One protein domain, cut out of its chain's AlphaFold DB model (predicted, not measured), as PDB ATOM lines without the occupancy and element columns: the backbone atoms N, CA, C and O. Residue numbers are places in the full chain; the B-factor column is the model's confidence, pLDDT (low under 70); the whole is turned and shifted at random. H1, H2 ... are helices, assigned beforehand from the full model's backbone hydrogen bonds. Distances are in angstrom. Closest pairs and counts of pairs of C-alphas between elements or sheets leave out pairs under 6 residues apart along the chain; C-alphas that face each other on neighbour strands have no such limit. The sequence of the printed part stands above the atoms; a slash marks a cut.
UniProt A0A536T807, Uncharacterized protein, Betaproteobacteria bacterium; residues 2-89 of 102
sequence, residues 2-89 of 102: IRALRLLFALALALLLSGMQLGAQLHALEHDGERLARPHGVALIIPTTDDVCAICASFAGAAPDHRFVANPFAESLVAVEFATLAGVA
ATOM      1  N   ILE A   2     -15.881  21.764 -29.835       82.69
ATOM      2  CA  ILE A   2     -14.966  22.036 -28.699       82.69
ATOM      3  C   ILE A   2     -14.119  20.816 -28.271       82.69
ATOM      4  O   ILE A   2     -12.944  20.966 -27.960       82.69
ATOM      5  N   ARG A   3     -14.676  19.593 -28.288       86.06
ATOM      6  CA  ARG A   3     -13.925  18.366 -27.938       86.06
ATOM      7  C   ARG A   3     -12.806  18.038 -28.932       86.06
ATOM      8  O   ARG A   3     -11.711  17.707 -28.507       86.06
ATOM      9  N   ALA A   4     -13.069  18.171 -30.232       87.19
ATOM     10  CA  ALA A   4     -12.070  17.915 -31.270       87.19
ATOM     11  C   ALA A   4     -10.913  18.923 -31.191       87.19
ATOM     12  O   ALA A   4      -9.754  18.529 -31.251       87.19
ATOM     13  N   LEU A   5     -11.220  20.203 -30.955       92.88
ATOM     14  CA  LEU A   5     -10.200  21.239 -30.776       92.88
ATOM     15  C   LEU A   5      -9.316  20.972 -29.547       92.88
ATOM     16  O   LEU A   5      -8.104  21.138 -29.617       92.88
ATOM     17  N   ARG A   6      -9.905  20.503 -28.438       92.69
ATOM     18  CA  ARG A   6      -9.149  20.110 -27.238       92.69
ATOM     19  C   ARG A   6      -8.207  18.938 -27.501       92.69
ATOM     20  O   ARG A   6      -7.089  18.960 -27.007       92.69
ATOM     21  N   LEU A   7      -8.644  17.940 -28.271       95.44
ATOM     22  CA  LEU A   7      -7.799  16.800 -28.635       95.44
ATOM     23  C   LEU A   7      -6.642  17.224 -29.539       95.44
ATOM     24  O   LEU A   7      -5.513  16.818 -29.295       95.44
ATOM     25  N   LEU A   8      -6.903  18.076 -30.533       96.31
ATOM     26  CA  LEU A   8      -5.852  18.627 -31.392       96.31
ATOM     27  C   LEU A   8      -4.849  19.455 -30.590       96.31
ATOM     28  O   LEU A   8      -3.647  19.307 -30.778       96.31
ATOM     29  N   PHE A   9      -5.333  20.283 -29.664       96.75
ATOM     30  CA  PHE A   9      -4.468  21.066 -28.790       96.75
ATOM     31  C   PHE A   9      -3.630  20.175 -27.870       96.75
ATOM     32  O   PHE A   9      -2.428  20.379 -27.755       96.75
ATOM     33  N   ALA A  10      -4.236  19.157 -27.256       95.69
ATOM     34  CA  ALA A  10      -3.519  18.201 -26.419       95.69
ATOM     35  C   ALA A  10      -2.458  17.429 -27.217       95.69
ATOM     36  O   ALA A  10      -1.348  17.239 -26.732       95.69
ATOM     37  N   LEU A  11      -2.777  17.034 -28.451       97.12
ATOM     38  CA  LEU A  11      -1.843  16.362 -29.349       97.12
ATOM     39  C   LEU A  11      -0.688  17.286 -29.751       97.12
ATOM     40  O   LEU A  11       0.466  16.866 -29.709       97.12
ATOM     41  N   ALA A  12      -0.975  18.548 -30.076       97.31
ATOM     42  CA  ALA A  12       0.053  19.543 -30.367       97.31
ATOM     43  C   ALA A  12       0.962  19.786 -29.152       97.31
ATOM     44  O   ALA A  12       2.181  19.819 -29.297       97.31
ATOM     45  N   LEU A  13       0.383  19.891 -27.952       96.06
ATOM     46  CA  LEU A  13       1.139  20.059 -26.714       96.06
ATOM     47  C   LEU A  13       2.019  18.833 -26.431       96.06
ATOM     48  O   LEU A  13       3.187  18.986 -26.094       96.06
ATOM     49  N   ALA A  14       1.480  17.625 -26.609       94.56
ATOM     50  CA  ALA A  14       2.216  16.379 -26.416       94.56
ATOM     51  C   ALA A  14       3.390  16.250 -27.398       94.56
ATOM     52  O   ALA A  14       4.489  15.879 -26.991       94.56
ATOM     53  N   LEU A  15       3.182  16.603 -28.670       96.69
ATOM     54  CA  LEU A  15       4.249  16.650 -29.673       96.69
ATOM     55  C   LEU A  15       5.316  17.685 -29.314       96.69
ATOM     56  O   LEU A  15       6.502  17.385 -29.417       96.69
ATOM     57  N   LEU A  16       4.910  18.872 -28.856       93.81
ATOM     58  CA  LEU A  16       5.834  19.919 -28.426       93.81
ATOM     59  C   LEU A  16       6.682  19.463 -27.232       93.81
ATOM     60  O   LEU A  16       7.902  19.566 -27.279       93.81
ATOM     61  N   LEU A  17       6.051  18.912 -26.192       90.25
ATOM     62  CA  LEU A  17       6.727  18.379 -25.004       90.25
ATOM     63  C   LEU A  17       7.696  17.246 -25.364       90.25
ATOM     64  O   LEU A  17       8.834  17.237 -24.903       90.25
ATOM     65  N   SER A  18       7.263  16.324 -26.226       91.56
ATOM     66  CA  SER A  18       8.105  15.234 -26.728       91.56
ATOM     67  C   SER A  18       9.316  15.765 -27.504       91.56
ATOM     68  O   SER A  18      10.445  15.349 -27.255       91.56
ATOM     69  N   GLY A  19       9.102  16.741 -28.392       89.31
ATOM     70  CA  GLY A  19      10.172  17.378 -29.160       89.31
ATOM     71  C   GLY A  19      11.176  18.121 -28.280       89.31
ATOM     72  O   GLY A  19      12.379  17.986 -28.487       89.31
ATOM     73  N   MET A  20      10.701  18.847 -27.264       87.75
ATOM     74  CA  MET A  20      11.568  19.528 -26.297       87.75
ATOM     75  C   MET A  20      12.412  18.536 -25.494       87.75
ATOM     76  O   MET A  20      13.611  18.744 -25.333       87.75
ATOM     77  N   GLN A  21      11.815  17.429 -25.042       87.94
ATOM     78  CA  GLN A  21      12.533  16.388 -24.309       87.94
ATOM     79  C   GLN A  21      13.604  15.715 -25.175       87.94
ATOM     80  O   GLN A  21      14.728  15.506 -24.720       87.94
ATOM     81  N   LEU A  22      13.270  15.394 -26.427       88.50
ATOM     82  CA  LEU A  22      14.209  14.796 -27.374       88.50
ATOM     83  C   LEU A  22      15.356  15.759 -27.707       88.50
ATOM     84  O   LEU A  22      16.514  15.349 -27.710       88.50
ATOM     85  N   GLY A  23      15.053  17.041 -27.927       86.62
ATOM     86  CA  GLY A  23      16.058  18.081 -28.144       86.62
ATOM     87  C   GLY A  23      17.006  18.237 -26.955       86.62
ATOM     88  O   GLY A  23      18.219  18.260 -27.144       86.62
ATOM     89  N   ALA A  24      16.470  18.255 -25.731       83.88
ATOM     90  CA  ALA A  24      17.274  18.325 -24.514       83.88
ATOM     91  C   ALA A  24      18.215  17.118 -24.366       83.88
ATOM     92  O   ALA A  24      19.376  17.284 -23.998       83.88
ATOM     93  N   GLN A  25      17.736  15.910 -24.681       82.75
ATOM     94  CA  GLN A  25      18.560  14.700 -24.639       82.75
ATOM     95  C   GLN A  25      19.672  14.734 -25.687       82.75
ATOM     96  O   GLN A  25      20.827  14.507 -25.345       82.75
ATOM     97  N   LEU A  26      19.350  15.050 -26.944       85.94
ATOM     98  CA  LEU A  26      20.352  15.123 -28.011       85.94
ATOM     99  C   LEU A  26      21.418  16.182 -27.721       85.94
ATOM    100  O   LEU A  26      22.603  15.917 -27.892       85.94
ATOM    101  N   HIS A  27      21.012  17.348 -27.228       84.50
ATOM    102  CA  HIS A  27      21.948  18.419 -26.907       84.50
ATOM    103  C   HIS A  27      22.834  18.088 -25.692       84.50
ATOM    104  O   HIS A  27      24.006  18.455 -25.657       84.50
ATOM    105  N   ALA A  28      22.327  17.325 -24.717       80.00
ATOM    106  CA  ALA A  28      23.167  16.801 -23.641       80.00
ATOM    107  C   ALA A  28      24.283  15.882 -24.179       80.00
ATOM    108  O   ALA A  28      25.427  15.994 -23.738       80.00
ATOM    109  N   LEU A  29      23.986  15.042 -25.182       79.50
ATOM    110  CA  LEU A  29      25.001  14.207 -25.838       79.50
ATOM    111  C   LEU A  29      26.057  15.040 -26.584       79.50
ATOM    112  O   LEU A  29      27.218  14.636 -26.639       79.50
ATOM    113  N   GLU A  30      25.689  16.191 -27.152       83.44
ATOM    114  CA  GLU A  30      26.653  17.096 -27.799       83.44
ATOM    115  C   GLU A  30      27.692  17.607 -26.793       83.44
ATOM    116  O   GLU A  30      28.890  17.569 -27.079       83.44
ATOM    117  N   HIS A  31      27.262  17.979 -25.583       80.06
ATOM    118  CA  HIS A  31      28.184  18.369 -24.515       80.06
ATOM    119  C   HIS A  31      29.105  17.230 -24.077       80.06
ATOM    120  O   HIS A  31      30.280  17.471 -23.787       80.06
ATOM    121  N   ASP A  32      28.619  15.992 -24.047       77.75
ATOM    122  CA  ASP A  32      29.474  14.842 -23.750       77.75
ATOM    123  C   ASP A  32      30.521  14.626 -24.851       77.75
ATOM    124  O   ASP A  32      31.695  14.392 -24.552       77.75
ATOM    125  N   GLY A  33      30.139  14.803 -26.118       77.88
ATOM    126  CA  GLY A  33      31.070  14.800 -27.249       77.88
ATOM    127  C   GLY A  33      32.148  15.883 -27.131       77.88
ATOM    128  O   GLY A  33      33.338  15.595 -27.287       77.88
ATOM    129  N   GLU A  34      31.762  17.112 -26.787       77.19
ATOM    130  CA  GLU A  34      32.695  18.220 -26.543       77.19
ATOM    131  C   GLU A  34      33.652  17.934 -25.377       77.19
ATOM    132  O   GLU A  34      34.845  18.239 -25.459       77.19
ATOM    133  N   ARG A  35      33.155  17.325 -24.292       73.19
ATOM    134  CA  ARG A  35      33.972  16.936 -23.130       73.19
ATOM    135  C   ARG A  35      34.986  15.857 -23.492       73.19
ATOM    136  O   ARG A  35      36.148  15.974 -23.108       73.19
ATOM    137  N   LEU A  36      34.568  14.848 -24.252       73.44
ATOM    138  CA  LEU A  36      35.434  13.762 -24.723       73.44
ATOM    139  C   LEU A  36      36.488  14.251 -25.725       73.44
ATOM    140  O   LEU A  36      37.593  13.713 -25.760       73.44
ATOM    141  N   ALA A  37      36.173  15.281 -26.514       78.19
ATOM    142  CA  ALA A  37      37.105  15.886 -27.460       78.19
ATOM    143  C   ALA A  37      38.174  16.775 -26.793       78.19
ATOM    144  O   ALA A  37      39.167  17.123 -27.441       78.19
ATOM    145  N   ARG A  38      38.014  17.163 -25.515       74.62
ATOM    146  CA  ARG A  38      39.018  17.987 -24.825       74.62
ATOM    147  C   ARG A  38      40.293  17.184 -24.539       74.62
ATOM    148  O   ARG A  38      40.225  16.056 -24.054       74.62
ATOM    149  N   PRO A  39      41.481  17.785 -24.739       75.81
ATOM    150  CA  PRO A  39      42.736  17.161 -24.338       75.81
ATOM    151  C   PRO A  39      42.744  16.894 -22.824       75.81
ATOM    152  O   PRO A  39      42.327  17.742 -22.033       75.81
ATOM    153  N   HIS A  40      43.250  15.726 -22.413       63.22
ATOM    154  CA  HIS A  40      43.141  15.199 -21.043       63.22
ATOM    155  C   HIS A  40      43.612  16.152 -19.927       63.22
ATOM    156  O   HIS A  40      43.111  16.071 -18.810       63.22
ATOM    157  N   GLY A  41      44.522  17.091 -20.217       62.19
ATOM    158  CA  GLY A  41      44.972  18.105 -19.253       62.19
ATOM    159  C   GLY A  41      43.919  19.163 -18.885       62.19
ATOM    160  O   GLY A  41      44.066  19.830 -17.867       62.19
ATOM    161  N   VAL A  42      42.859  19.308 -19.685       60.75
ATOM    162  CA  VAL A  42      41.782  20.308 -19.518       60.75
ATOM    163  C   VAL A  42      40.464  19.643 -19.085       60.75
ATOM    164  O   VAL A  42      39.560  20.310 -18.592       60.75
ATOM    165  N   ALA A  43      40.356  18.316 -19.215       58.16
ATOM    166  CA  ALA A  43      39.149  17.546 -18.895       58.16
ATOM    167  C   ALA A  43      38.784  17.539 -17.393       58.16
ATOM    168  O   ALA A  43      37.642  17.269 -17.040       58.16
ATOM    169  N   LEU A  44      39.739  17.865 -16.513       58.78
ATOM    170  CA  LEU A  44      39.542  17.978 -15.060       58.78
ATOM    171  C   LEU A  44      39.021  19.355 -14.616       58.78
ATOM    172  O   LEU A  44      38.729  19.546 -13.436       58.78
ATOM    173  N   ILE A  45      38.923  20.326 -15.530       62.69
ATOM    174  CA  ILE A  45      38.407  21.657 -15.214       62.69
ATOM    175  C   ILE A  45      36.883  21.589 -15.269       62.69
ATOM    176  O   ILE A  45      36.288  21.482 -16.342       62.69
ATOM    177  N   ILE A  46      36.265  21.635 -14.088       61.00
ATOM    178  CA  ILE A  46      34.814  21.737 -13.943       61.00
ATOM    179  C   ILE A  46      34.389  23.070 -14.579       61.00
ATOM    180  O   ILE A  46      34.924  24.106 -14.174       61.00
ATOM    181  N   PRO A  47      33.477  23.068 -15.571       61.38
ATOM    182  CA  PRO A  47      32.981  24.304 -16.167       61.38
ATOM    183  C   PRO A  47      32.379  25.193 -15.075       61.38
ATOM    184  O   PRO A  47      31.569  24.742 -14.260       61.38
ATOM    185  N   THR A  48      32.842  26.440 -15.012       58.53
ATOM    186  CA  THR A  48      32.390  27.425 -14.023       58.53
ATOM    187  C   THR A  48      31.003  27.949 -14.386       58.53
ATOM    188  O   THR A  48      30.546  27.793 -15.511       58.53
ATOM    189  N   THR A  49      30.319  28.602 -13.446       54.72
ATOM    190  CA  THR A  49      28.942  29.116 -13.602       54.72
ATOM    191  C   THR A  49      28.727  30.096 -14.764       54.72
ATOM    192  O   THR A  49      27.580  30.382 -15.089       54.72
ATOM    193  N   ASP A  50      29.791  30.583 -15.404       52.34
ATOM    194  CA  ASP A  50      29.723  31.416 -16.612       52.34
ATOM    195  C   ASP A  50      29.559  30.595 -17.912       52.34
ATOM    196  O   ASP A  50      29.183  31.147 -18.944       52.34
ATOM    197  N   ASP A  51      29.740  29.269 -17.859       62.78
ATOM    198  CA  ASP A  51      29.566  28.332 -18.983       62.78
ATOM    199  C   ASP A  51      28.132  27.764 -19.058       62.78
ATOM    200  O   ASP A  51      27.905  26.613 -19.446       62.78
ATOM    201  N   VAL A  52      27.120  28.531 -18.639       68.31
ATOM    202  CA  VAL A  52      25.726  28.071 -18.737       68.31
ATOM    203  C   VAL A  52      25.294  28.103 -20.201       68.31
ATOM    204  O   VAL A  52      25.091  29.164 -20.790       68.31
ATOM    205  N   CYS A  53      25.108  26.921 -20.787       79.88
ATOM    206  CA  CYS A  53      24.600  26.803 -22.146       79.88
ATOM    207  C   CYS A  53      23.175  27.380 -22.242       79.88
ATOM    208  O   CYS A  53      22.232  26.879 -21.622       79.88
ATOM    209  N   ALA A  54      23.005  28.428 -23.057       80.75
ATOM    210  CA  ALA A  54      21.717  29.095 -23.267       80.75
ATOM    211  C   ALA A  54      20.642  28.149 -23.835       80.75
ATOM    212  O   ALA A  54      19.452  28.327 -23.572       80.75
ATOM    213  N   ILE A  55      21.056  27.122 -24.582       82.00
ATOM    214  CA  ILE A  55      20.166  26.099 -25.139       82.00
ATOM    215  C   ILE A  55      19.665  25.170 -24.023       82.00
ATOM    216  O   ILE A  55      18.466  24.937 -23.910       82.00
ATOM    217  N   CYS A  56      20.538  24.723 -23.118       82.56
ATOM    218  CA  CYS A  56      20.117  23.977 -21.926       82.56
ATOM    219  C   CYS A  56      19.147  24.792 -21.051       82.56
ATOM    220  O   CYS A  56      18.156  24.257 -20.552       82.56
ATOM    221  N   ALA A  57      19.389  26.098 -20.903       81.62
ATOM    222  CA  ALA A  57      18.514  26.985 -20.136       81.62
ATOM    223  C   ALA A  57      17.122  27.158 -20.773       81.62
ATOM    224  O   ALA A  57      16.126  27.270 -20.052       81.62
ATOM    225  N   SER A  58      17.035  27.155 -22.109       81.06
ATOM    226  CA  SER A  58      15.754  27.258 -22.817       81.06
ATOM    227  C   SER A  58      14.914  25.985 -22.670       81.06
ATOM    228  O   SER A  58      13.703  26.084 -22.470       81.06
ATOM    229  N   PHE A  59      15.544  24.804 -22.647       82.12
ATOM    230  CA  PHE A  59      14.863  23.540 -22.344       82.12
ATOM    231  C   PHE A  59      14.419  23.427 -20.876       82.12
ATOM    232  O   PHE A  59      13.369  22.849 -20.602       82.12
ATOM    233  N   ALA A  60      15.164  24.015 -19.933       74.69
ATOM    234  CA  ALA A  60      14.826  24.016 -18.504       74.69
ATOM    235  C   ALA A  60      13.681  24.981 -18.121       74.69
ATOM    236  O   ALA A  60      13.264  25.007 -16.963       74.69
ATOM    237  N   GLY A  61      13.155  25.776 -19.062       63.94
ATOM    238  CA  GLY A  61      11.994  26.640 -18.820       63.94
ATOM    239  C   GLY A  61      12.281  27.893 -17.985       63.94
ATOM    240  O   GLY A  61      11.372  28.401 -17.335       63.94
ATOM    241  N   ALA A  62      13.519  28.406 -18.019       52.75
ATOM    242  CA  ALA A  62      13.948  29.605 -17.292       52.75
ATOM    243  C   ALA A  62      13.668  29.563 -15.774       52.75
ATOM    244  O   ALA A  62      13.054  30.460 -15.202       52.75
ATOM    245  N   ALA A  63      14.210  28.552 -15.101       45.03
ATOM    246  CA  ALA A  63      14.686  28.703 -13.733       45.03
ATOM    247  C   ALA A  63      16.111  28.135 -13.700       45.03
ATOM    248  O   ALA A  63      16.273  26.929 -13.900       45.03
ATOM    249  N   PRO A  64      17.158  28.958 -13.508       45.62
ATOM    250  CA  PRO A  64      18.500  28.458 -13.251       45.62
ATOM    251  C   PRO A  64      18.526  27.901 -11.824       45.62
ATOM    252  O   PRO A  64      19.137  28.467 -10.927       45.62
ATOM    253  N   ASP A  65      17.792  26.819 -11.589       43.50
ATOM    254  CA  ASP A  65      17.940  26.024 -10.388       43.50
ATOM    255  C   ASP A  65      18.699  24.780 -10.828       43.50
ATOM    256  O   ASP A  65      18.150  23.844 -11.408       43.50
ATOM    257  N   HIS A  66      20.012  24.813 -10.615       46.88
ATOM    258  CA  HIS A  66      20.994  23.798 -11.013       46.88
ATOM    259  C   HIS A  66      20.816  22.454 -10.283       46.88
ATOM    260  O   HIS A  66      21.752  21.675 -10.128       46.88
ATOM    261  N   ARG A  67      19.602  22.161  -9.825       43.47
ATOM    262  CA  ARG A  67      19.187  20.894  -9.242       43.47
ATOM    263  C   ARG A  67      18.557  20.023 -10.319       43.47
ATOM    264  O   ARG A  67      17.490  19.449 -10.127       43.47
ATOM    265  N   PHE A  68      19.277  19.841 -11.424       45.22
ATOM    266  CA  PHE A  68      19.278  18.511 -12.010       45.22
ATOM    267  C   PHE A  68      19.868  17.619 -10.922       45.22
ATOM    268  O   PHE A  68      21.077  17.591 -10.705       45.22
ATOM    269  N   VAL A  69      19.004  16.941 -10.169       48.66
ATOM    270  CA  VAL A  69      19.428  15.770  -9.412       48.66
ATOM    271  C   VAL A  69      19.740  14.727 -10.478       48.66
ATOM    272  O   VAL A  69      18.923  13.858 -10.781       48.66
ATOM    273  N   ALA A  70      20.913  14.860 -11.108       48.19
ATOM    274  CA  ALA A  70      21.619  13.718 -11.642       48.19
ATOM    275  C   ALA A  70      21.607  12.727 -10.490       48.19
ATOM    276  O   ALA A  70      22.103  13.034  -9.407       48.19
ATOM    277  N   ASN A  71      20.885  11.620 -10.654       44.56
ATOM    278  CA  ASN A  71      20.890  10.578  -9.653       44.56
ATOM    279  C   ASN A  71      22.369  10.220  -9.446       44.56
ATOM    280  O   ASN A  71      22.963   9.669 -10.376       44.56
ATOM    281  N   PRO A  72      22.983  10.531  -8.289       49.81
ATOM    282  CA  PRO A  72      24.413  10.304  -8.100       49.81
ATOM    283  C   PRO A  72      24.744   8.810  -8.215       49.81
ATOM    284  O   PRO A  72      25.872   8.434  -8.515       49.81
ATOM    285  N   PHE A  73      23.738   7.943  -8.052       45.88
ATOM    286  CA  PHE A  73      23.870   6.512  -8.274       45.88
ATOM    287  C   PHE A  73      23.888   6.119  -9.759       45.88
ATOM    288  O   PHE A  73      24.490   5.105 -10.088       45.88
ATOM    289  N   ALA A  74      23.283   6.891 -10.667       49.09
ATOM    290  CA  ALA A  74      23.280   6.571 -12.098       49.09
ATOM    291  C   ALA A  74      24.647   6.846 -12.753       49.09
ATOM    292  O   ALA A  74      25.154   5.994 -13.476       49.09
ATOM    293  N   GLU A  75      25.282   7.978 -12.430       50.91
ATOM    294  CA  GLU A  75      26.671   8.268 -12.835       50.91
ATOM    295  C   GLU A  75      27.668   7.305 -12.171       50.91
ATOM    296  O   GLU A  75      28.611   6.837 -12.812       50.91
ATOM    297  N   SER A  76      27.430   6.944 -10.904       48.12
ATOM    298  CA  SER A  76      28.275   5.992 -10.177       48.12
ATOM    299  C   SER A  76      28.242   4.584 -10.771       48.12
ATOM    300  O   SER A  76      29.276   3.923 -10.765       48.12
ATOM    301  N   LEU A  77      27.095   4.095 -11.250       50.28
ATOM    302  CA  LEU A  77      26.996   2.737 -11.798       50.28
ATOM    303  C   LEU A  77      27.776   2.601 -13.108       50.28
ATOM    304  O   LEU A  77      28.509   1.632 -13.288       50.28
ATOM    305  N   VAL A  78      27.689   3.617 -13.967       51.53
ATOM    306  CA  VAL A  78      28.408   3.660 -15.243       51.53
ATOM    307  C   VAL A  78      29.923   3.781 -15.014       51.53
ATOM    308  O   VAL A  78      30.698   3.037 -15.610       51.53
ATOM    309  N   ALA A  79      30.366   4.639 -14.088       48.22
ATOM    310  CA  ALA A  79      31.787   4.771 -13.747       48.22
ATOM    311  C   ALA A  79      32.383   3.496 -13.113       48.22
ATOM    312  O   ALA A  79      33.543   3.162 -13.364       48.22
ATOM    313  N   VAL A  80      31.595   2.765 -12.314       48.75
ATOM    314  CA  VAL A  80      32.017   1.489 -11.711       48.75
ATOM    315  C   VAL A  80      32.166   0.399 -12.773       48.75
ATOM    316  O   VAL A  80      33.116  -0.377 -12.705       48.75
ATOM    317  N   GLU A  81      31.291   0.357 -13.779       43.44
ATOM    318  CA  GLU A  81      31.361  -0.634 -14.860       43.44
ATOM    319  C   GLU A  81      32.583  -0.430 -15.776       43.44
ATOM    320  O   GLU A  81      33.222  -1.393 -16.195       43.44
ATOM    321  N   PHE A  82      33.005   0.815 -16.021       50.16
ATOM    322  CA  PHE A  82      34.253   1.074 -16.754       50.16
ATOM    323  C   PHE A  82      35.510   0.790 -15.921       50.16
ATOM    324  O   PHE A  82      36.530   0.360 -16.467       50.16
ATOM    325  N   ALA A  83      35.445   0.982 -14.601       52.94
ATOM    326  CA  ALA A  83      36.557   0.679 -13.704       52.94
ATOM    327  C   ALA A  83      36.826  -0.832 -13.582       52.94
ATOM    328  O   ALA A  83      37.966  -1.220 -13.334       52.94
ATOM    329  N   THR A  84      35.823  -1.693 -13.792       53.47
ATOM    330  CA  THR A  84      36.008  -3.156 -13.761       53.47
ATOM    331  C   THR A  84      36.613  -3.720 -15.049       53.47
ATOM    332  O   THR A  84      37.241  -4.777 -14.997       53.47
ATOM    333  N   LEU A  85      36.491  -3.018 -16.184       52.81
ATOM    334  CA  LEU A  85      37.184  -3.368 -17.436       52.81
ATOM    335  C   LEU A  85      38.626  -2.849 -17.509       52.81
ATOM    336  O   LEU A  85      39.411  -3.332 -18.331       52.81
ATOM    337  N   ALA A  86      38.995  -1.885 -16.666       57.94
ATOM    338  CA  ALA A  86      40.365  -1.409 -16.571       57.94
ATOM    339  C   ALA A  86      41.229  -2.478 -15.880       57.94
ATOM    340  O   ALA A  86      41.336  -2.537 -14.656       57.94
ATOM    341  N   GLY A  87      41.838  -3.357 -16.680       61.53
ATOM    342  CA  GLY A  87      42.848  -4.300 -16.202       61.53
ATOM    343  C   GLY A  87      43.974  -3.585 -15.448       61.53
ATOM    344  O   GLY A  87      44.237  -2.404 -15.676       61.53
ATOM    345  N   VAL A  88      44.636  -4.308 -14.536       62.44
ATOM    346  CA  VAL A  88      45.730  -3.784 -13.699       62.44
ATOM    347  C   VAL A  88      46.712  -2.991 -14.561       62.44
ATOM    348  O   VAL A  88      47.345  -3.546 -15.462       62.44
ATOM    349  N   ALA A  89      46.820  -1.687 -14.291       60.41
ATOM    350  CA  ALA A  89      47.720  -0.812 -15.026       60.41
ATOM    351  C   ALA A  89      49.158  -1.361 -14.946       60.41
ATOM    352  O   ALA A  89      49.591  -1.758 -13.854       60.41
TER     353      ALA A  89
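What this domain is: This is residues 2 to 89 of the 102 residues of an uncharacterized protein of Betaproteobacteria bacterium (UniProt A0A536T807). Picture one very long straight helix, H1, as a pole whose residues 2 to 16 stick out bare: the chain turns back after H1 and packs the short helix H2 on its residues 20 to 28, and the link after H2 then leads to a third helix, H3, which sticks out on its own. The free residues 2 to 16 of H1 at one end and the free stretch 69 to 89, with H3 in it, at the other make the length. The printed part has 88 residues with three named helices, in the order H1, H2, H3, and no named strand; its class is all helix. It is extended, with a radius of gyration of the C-alphas of 18.7 A and spans of 68 by 31 by 22 A.

Where its parts are: Find C-alpha 2 at (-14.966, 22.036, -28.699); there H1 begins, and its residues 2 to 37 run 52.4 A, with x rising to C-alpha 37 at (37.105, 15.886, -27.460). Go on through residues 38 to 53, which hold no named element, to H2, residues 54 to 59, 8.9 A long. After residues 60 to 71, again without a named element, H3 takes residues 72 to 85, 20.9 A from first to last C-alpha, and ends with C-alpha 85 at (37.184, -3.368, -17.436).

How they stand to each other: Look first at H1 around residue 24: H1 touches H2 with residues 20 to 28 alone, and the closest C-alphas of the two are those of Ala 24 and Phe 59, 6.1 A apart. Their lines stand at a steep tilt of 38 degrees, only just steep, and they run opposite ways as a helical hairpin. H3 is apart from H1. H3 is apart from H2 too. In the backbones of H1 and H2 every O i to N i+4 pair is within hydrogen-bond range; in H3 you will find 8 of 10 within it.

The domain as a whole: Compare the first and last lines: the C-alphas of Ile 2 and Ala 89 are the two farthest apart, at 68.1 A. Residues 2 to 16, 36 to 42 and 69 to 89 stand free; the 45 residues without them span 34 by 23 by 16 A. The links from H1 to H2, 16 residues, and from H2 to H3, 12 residues, are both long. The printed part has no cut. In the B-factor column the mean pLDDT of the printed part is 70.3, and residues 40 to 52 and 61 to 89 are under 70; the mean is 87 in H1, 82 in H2 and 50 in H3 of this model.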